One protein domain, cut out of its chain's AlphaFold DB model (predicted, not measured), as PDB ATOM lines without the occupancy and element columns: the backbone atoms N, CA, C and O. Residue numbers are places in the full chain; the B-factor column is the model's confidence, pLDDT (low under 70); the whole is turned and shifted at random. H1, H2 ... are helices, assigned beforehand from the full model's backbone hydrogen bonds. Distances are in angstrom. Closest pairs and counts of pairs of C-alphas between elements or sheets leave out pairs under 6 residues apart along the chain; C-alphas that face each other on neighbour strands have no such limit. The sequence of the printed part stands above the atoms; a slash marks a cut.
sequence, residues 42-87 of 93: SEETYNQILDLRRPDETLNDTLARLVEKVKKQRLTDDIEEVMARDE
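This is residues 42 to 87 of the 93 residues of an uncharacterized protein of Methanoculleus sp (UniProt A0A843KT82). The model is an L of two helices: a short helix, H1, makes the small limb, and a long straight helix, H2, makes the other, with a loop of residues 52 to 58 joining them at the corner. Most of H2 sticks out from that corner with nothing beside it, residues 67 to 84 standing free, and residues 43 to 48 of H1 stand free as well. The printed part has 46 residues with two named helices, H1 then H2, and no named strand; the class is all helix. The whole is extended, with a radius of gyration of the C-alphas of 15.2 A, and flat, spanning 44 by 23 by 12 A.

H1, residues 43 to 51, is followed by a short link of 7 residues and then by H2, residues 59 to 84. The two helices are close but not clearly touching: the closest C-alphas, those of Leu 50 and Leu 59, are 7.3 A apart. Their lines are about perpendicular, at 86 degrees, and their centres are 20.4 A apart. In H1 and H2 every backbone O i to N i+4 pair is within hydrogen-bond range.

H1 begins at C-alpha 43, at (-36.070, 23.477, -19.784), and measures 12.3 A from first to last C-alpha. H2 begins at C-alpha 59, at (-21.448, 22.491, -20.083), and ends at C-alpha 84, at (-20.411, 52.428, -42.294), 37.3 A away.

The two C-alphas farthest apart are those of Asp 56 and Glu 87, at 45.0 A. The printed part has no cut, and the link from H1 to H2 is short but not tight. The mean pLDDT of the printed part is 87.5; residues 86 to 87 are under 70.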
ATOM      1  N   SER A  42     -35.515  28.254 -18.781       86.88
ATOM      2  CA  SER A  42     -36.510  27.230 -19.110       86.88
ATOM      3  C   SER A  42     -35.825  25.913 -19.493       86.88
ATOM      4  O   SER A  42     -34.678  25.900 -19.945       86.88
ATOM      5  N   GLU A  43     -36.544  24.798 -19.348       87.50
ATOM      6  CA  GLU A  43     -36.070  23.477 -19.784       87.50
ATOM      7  C   GLU A  43     -35.753  23.459 -21.285       87.50
ATOM      8  O   GLU A  43     -34.734  22.919 -21.706       87.50
ATOM      9  N   GLU A  44     -36.584  24.124 -22.089       90.81
ATOM     10  CA  GLU A  44     -36.353  24.288 -23.524       90.81
ATOM     11  C   GLU A  44     -35.009  24.975 -23.803       90.81
ATOM     12  O   GLU A  44     -34.197  24.454 -24.565       90.81
ATOM     13  N   THR A  45     -34.737  26.111 -23.154       87.31
ATOM     14  CA  THR A  45     -33.466  26.828 -23.315       87.31
ATOM     15  C   THR A  45     -32.286  25.994 -22.826       87.31
ATOM     16  O   THR A  45     -31.233  25.995 -23.458       87.31
ATOM     17  N   TYR A  46     -32.446  25.249 -21.732       87.56
ATOM     18  CA  TYR A  46     -31.408  24.344 -21.249       87.56
ATOM     19  C   TYR A  46     -31.071  23.256 -22.280       87.56
ATOM     20  O   TYR A  46     -29.898  23.055 -22.595       87.56
ATOM     21  N   ASN A  47     -32.084  22.615 -22.868       90.38
ATOM     22  CA  ASN A  47     -31.895  21.591 -23.897       90.38
ATOM     23  C   ASN A  47     -31.261  22.168 -25.170       90.38
ATOM     24  O   ASN A  47     -30.323  21.582 -25.698       90.38
ATOM     25  N   GLN A  48     -31.668  23.368 -25.596       90.81
ATOM     26  CA  GLN A  48     -31.023  24.069 -26.712       90.81
ATOM     27  C   GLN A  48     -29.534  24.337 -26.447       90.81
ATOM     28  O   GLN A  48     -28.717  24.233 -27.358       90.81
ATOM     29  N   ILE A  49     -29.151  24.672 -25.209       88.19
ATOM     30  CA  ILE A  49     -27.737  24.846 -24.842       88.19
ATOM     31  C   ILE A  49     -27.000  23.500 -24.889       88.19
ATOM     32  O   ILE A  49     -25.857  23.450 -25.348       88.19
ATOM     33  N   LEU A  50     -27.639  22.413 -24.448       89.94
ATOM     34  CA  LEU A  50     -27.059  21.072 -24.521       89.94
ATOM     35  C   LEU A  50     -26.852  20.600 -25.963       89.94
ATOM     36  O   LEU A  50     -25.812  20.013 -26.243       89.94
ATOM     37  N   ASP A  51     -27.761  20.916 -26.883       94.38
ATOM     38  CA  ASP A  51     -27.621  20.575 -28.307       94.38
ATOM     39  C   ASP A  51     -26.415  21.270 -28.969       94.38
ATOM     40  O   ASP A  51     -25.877  20.800 -29.973       94.38
ATOM     41  N   LEU A  52     -25.951  22.390 -28.402       92.81
ATOM     42  CA  LEU A  52     -24.778  23.133 -28.879       92.81
ATOM     43  C   LEU A  52     -23.446  22.602 -28.332       92.81
ATOM     44  O   LEU A  52     -22.381  23.068 -28.767       92.81
ATOM     45  N   ARG A  53     -23.490  21.676 -27.370       94.06
ATOM     46  CA  ARG A  53     -22.316  21.069 -26.740       94.06
ATOM     47  C   ARG A  53     -21.615  20.140 -27.725       94.06
ATOM     48  O   ARG A  53     -22.239  19.289 -28.354       94.06
ATOM     49  N   ARG A  54     -20.294  20.278 -27.853       94.12
ATOM     50  CA  ARG A  54     -19.499  19.344 -28.662       94.12
ATOM     51  C   ARG A  54     -19.218  18.058 -27.880       94.12
ATOM     52  O   ARG A  54     -19.242  18.087 -26.645       94.12
ATOM     53  N   PRO A  55     -18.904  16.945 -28.569       93.06
ATOM     54  CA  PRO A  55     -18.308  15.790 -27.911       93.06
ATOM     55  C   PRO A  55     -17.118  16.237 -27.054       93.06
ATOM     56  O   PRO A  55     -16.371  17.128 -27.456       93.06
ATOM     57  N   ASP A  56     -16.993  15.659 -25.865       92.38
ATOM     58  CA  ASP A  56     -15.908  15.905 -24.903       92.38
ATOM     59  C   ASP A  56     -15.826  17.312 -24.268       92.38
ATOM     60  O   ASP A  56     -15.009  17.522 -23.376       92.38
ATOM     61  N   GLU A  57     -16.692  18.270 -24.625       90.50
ATOM     62  CA  GLU A  57     -16.813  19.545 -23.889       90.50
ATOM     63  C   GLU A  57     -17.616  19.339 -22.599       90.50
ATOM     64  O   GLU A  57     -18.514  18.503 -22.571       90.50
ATOM     65  N   THR A  58     -17.384  20.104 -21.530       91.69
ATOM     66  CA  THR A  58     -18.360  20.231 -20.429       91.69
ATOM     67  C   THR A  58     -19.410  21.304 -20.751       91.69
ATOM     68  O   THR A  58     -19.269  22.075 -21.704       91.69
ATOM     69  N   LEU A  59     -20.484  21.390 -19.955       86.44
ATOM     70  CA  LEU A  59     -21.448  22.491 -20.083       86.44
ATOM     71  C   LEU A  59     -20.769  23.854 -19.861       86.44
ATOM     72  O   LEU A  59     -21.040  24.799 -20.597       86.44
ATOM     73  N   ASN A  60     -19.837  23.941 -18.908       85.56
ATOM     74  CA  ASN A  60     -19.084  25.167 -18.643       85.56
ATOM     75  C   ASN A  60     -18.207  25.562 -19.837       85.56
ATOM     76  O   ASN A  60     -18.209  26.728 -20.227       85.56
ATOM     77  N   ASP A  61     -17.527  24.599 -20.464       89.12
ATOM     78  CA  ASP A  61     -16.712  24.861 -21.661       89.12
ATOM     79  C   ASP A  61     -17.580  25.323 -22.836       89.12
ATOM     80  O   ASP A  61     -17.221  26.247 -23.568       89.12
ATOM     81  N   THR A  62     -18.770  24.730 -22.971       89.50
ATOM     82  CA  THR A  62     -19.762  25.131 -23.975       89.50
ATOM     83  C   THR A  62     -20.191  26.581 -23.756       89.50
ATOM     84  O   THR A  62     -20.141  27.385 -24.687       89.50
ATOM     85  N   LEU A  63     -20.556  26.948 -22.524       88.69
ATOM     86  CA  LEU A  63     -20.950  28.314 -22.176       88.69
ATOM     87  C   LEU A  63     -19.806  29.311 -22.407       88.69
ATOM     88  O   LEU A  63     -20.028  30.348 -23.032       88.69
ATOM     89  N   ALA A  64     -18.582  28.984 -21.986       87.19
ATOM     90  CA  ALA A  64     -17.407  29.824 -22.214       87.19
ATOM     91  C   ALA A  64     -17.164  30.060 -23.713       87.19
ATOM     92  O   ALA A  64     -17.000  31.201 -24.150       87.19
ATOM     93  N   ARG A  65     -17.236  29.001 -24.532       92.25
ATOM     94  CA  ARG A  65     -17.107  29.098 -25.992       92.25
ATOM     95  C   ARG A  65     -18.201  29.964 -26.616       92.25
ATOM     96  O   ARG A  65     -17.909  30.755 -27.515       92.25
ATOM     97  N   LEU A  66     -19.451  29.812 -26.182       89.31
ATOM     98  CA  LEU A  66     -20.573  30.604 -26.692       89.31
ATOM     99  C   LEU A  66     -20.423  32.087 -26.331       89.31
ATOM    100  O   LEU A  66     -20.617  32.942 -27.196       89.31
ATOM    101  N   VAL A  67     -20.006  32.396 -25.100       86.44
ATOM    102  CA  VAL A  67     -19.721  33.770 -24.660       86.44
ATOM    103  C   VAL A  67     -18.611  34.396 -25.502       86.44
ATOM    104  O   VAL A  67     -18.780  35.506 -26.006       86.44
ATOM    105  N   GLU A  68     -17.506  33.681 -25.719       88.69
ATOM    106  CA  GLU A  68     -16.404  34.175 -26.550       88.69
ATOM    107  C   GLU A  68     -16.823  34.406 -28.006       88.69
ATOM    108  O   GLU A  68     -16.423  35.396 -28.620       88.69
ATOM    109  N   LYS A  69     -17.689  33.548 -28.557       85.38
ATOM    110  CA  LYS A  69     -18.252  33.756 -29.896       85.38
ATOM    111  C   LYS A  69     -19.062  35.055 -29.970       85.38
ATOM    112  O   LYS A  69     -18.881  35.819 -30.913       85.38
ATOM    113  N   VAL A  70     -19.921  35.321 -28.984       86.75
ATOM    114  CA  VAL A  70     -20.742  36.545 -28.943       86.75
ATOM    115  C   VAL A  70     -19.879  37.797 -28.789       86.75
ATOM    116  O   VAL A  70     -20.138  38.791 -29.460       86.75
ATOM    117  N   LYS A  71     -18.836  37.757 -27.948       85.81
ATOM    118  CA  LYS A  71     -17.896  38.880 -27.798       85.81
ATOM    119  C   LYS A  71     -17.214  39.230 -29.117       85.81
ATOM    120  O   LYS A  71     -17.159  40.399 -29.479       85.81
ATOM    121  N   LYS A  72     -16.723  38.216 -29.839       87.88
ATOM    122  CA  LYS A  72     -16.080  38.408 -31.144       87.88
ATOM    123  C   LYS A  72     -17.046  38.983 -32.170       87.88
ATOM    124  O   LYS A  72     -16.675  39.926 -32.850       87.88
ATOM    125  N   GLN A  73     -18.270  38.455 -32.233       88.44
ATOM    126  CA  GLN A  73     -19.281  38.964 -33.157       88.44
ATOM    127  C   GLN A  73     -19.576  40.442 -32.899       88.44
ATOM    128  O   GLN A  73     -19.535  41.224 -33.831       88.44
ATOM    129  N   ARG A  74     -19.772  40.839 -31.636       85.94
ATOM    130  CA  ARG A  74     -20.000  42.249 -31.295       85.94
ATOM    131  C   ARG A  74     -18.858  43.153 -31.698       85.94
ATOM    132  O   ARG A  74     -19.107  44.206 -32.250       85.94
ATOM    133  N   LEU A  75     -17.621  42.734 -31.440       88.38
ATOM    134  CA  LEU A  75     -16.465  43.512 -31.863       88.38
ATOM    135  C   LEU A  75     -16.462  43.711 -33.384       88.38
ATOM    136  O   LEU A  75     -16.153  44.799 -33.854       88.38
ATOM    137  N   THR A  76     -16.802  42.673 -34.151       90.88
ATOM    138  CA  THR A  76     -16.934  42.774 -35.607       90.88
ATOM    139  C   THR A  76     -18.069  43.714 -36.008       90.88
ATOM    140  O   THR A  76     -17.828  44.612 -36.807       90.88
ATOM    141  N   ASP A  77     -19.255  43.559 -35.419       88.88
ATOM    142  CA  ASP A  77     -20.420  44.405 -35.696       88.88
ATOM    143  C   ASP A  77     -20.120  45.882 -35.377       88.88
ATOM    144  O   ASP A  77     -20.424  46.763 -36.176       88.88
ATOM    145  N   ASP A  78     -19.452  46.152 -34.250       87.31
ATOM    146  CA  ASP A  78     -19.054  47.498 -33.826       87.31
ATOM    147  C   ASP A  78     -18.045  48.116 -34.816       87.31
ATOM    148  O   ASP A  78     -18.148  49.292 -35.162       87.31
ATOM    149  N   ILE A  79     -17.076  47.334 -35.316       87.56
ATOM    150  CA  ILE A  79     -16.125  47.794 -36.343       87.56
ATOM    151  C   ILE A  79     -16.861  48.111 -37.650       87.56
ATOM    152  O   ILE A  79     -16.618  49.157 -38.252       87.56
ATOM    153  N   GLU A  80     -17.762  47.233 -38.090       89.44
ATOM    154  CA  GLU A  80     -18.571  47.439 -39.295       89.44
ATOM    155  C   GLU A  80     -19.477  48.671 -39.176       89.44
ATOM    156  O   GLU A  80     -19.580  49.447 -40.128       89.44
ATOM    157  N   GLU A  81     -20.068  48.906 -38.005       88.50
ATOM    158  CA  GLU A  81     -20.874  50.094 -37.720       88.50
ATOM    159  C   GLU A  81     -20.053  51.383 -37.850       88.50
ATOM    160  O   GLU A  81     -20.513  52.344 -38.471       88.50
ATOM    161  N   VAL A  82     -18.834  51.412 -37.304       83.81
ATOM    162  CA  VAL A  82     -17.942  52.578 -37.423       83.81
ATOM    163  C   VAL A  82     -17.477  52.764 -38.874       83.81
ATOM    164  O   VAL A  82     -17.451  53.895 -39.357       83.81
ATOM    165  N   MET A  83     -17.196  51.682 -39.614       79.62
ATOM    166  CA  MET A  83     -16.853  51.759 -41.049       79.62
ATOM    167  C   MET A  83     -17.997  52.315 -41.885       79.62
ATOM    168  O   MET A  83     -17.767  53.138 -42.766       79.62
ATOM    169  N   ALA A  84     -19.237  51.926 -41.590       84.81
ATOM    170  CA  ALA A  84     -20.411  52.428 -42.294       84.81
ATOM    171  C   ALA A  84     -20.683  53.922 -42.037       84.81
ATOM    172  O   ALA A  84     -21.366  54.563 -42.836       84.81
ATOM    173  N   ARG A  85     -20.170  54.479 -40.933       78.31
ATOM    174  CA  ARG A  85     -20.293  55.905 -40.599       78.31
ATOM    175  C   ARG A  85     -19.258  56.797 -41.290       78.31
ATOM    176  O   ARG A  85     -19.386  58.011 -41.172       78.31
ATOM    177  N   ASP A  86     -18.289  56.217 -42.008       65.88
ATOM    178  CA  ASP A  86     -17.214  56.927 -42.726       65.88
ATOM    179  C   ASP A  86     -16.480  57.957 -41.834       65.88
ATOM    180  O   ASP A  86     -16.059  59.025 -42.268       65.88
ATOM    181  N   GLU A  87     -16.362  57.641 -40.537       65.50
ATOM    182  CA  GLU A  87     -15.803  58.514 -39.490       65.50
ATOM    183  C   GLU A  87     -14.311  58.227 -39.230       65.50
ATOM    184  O   GLU A  87     -13.755  58.564 -38.185       65.50
TER     185      GLU A  87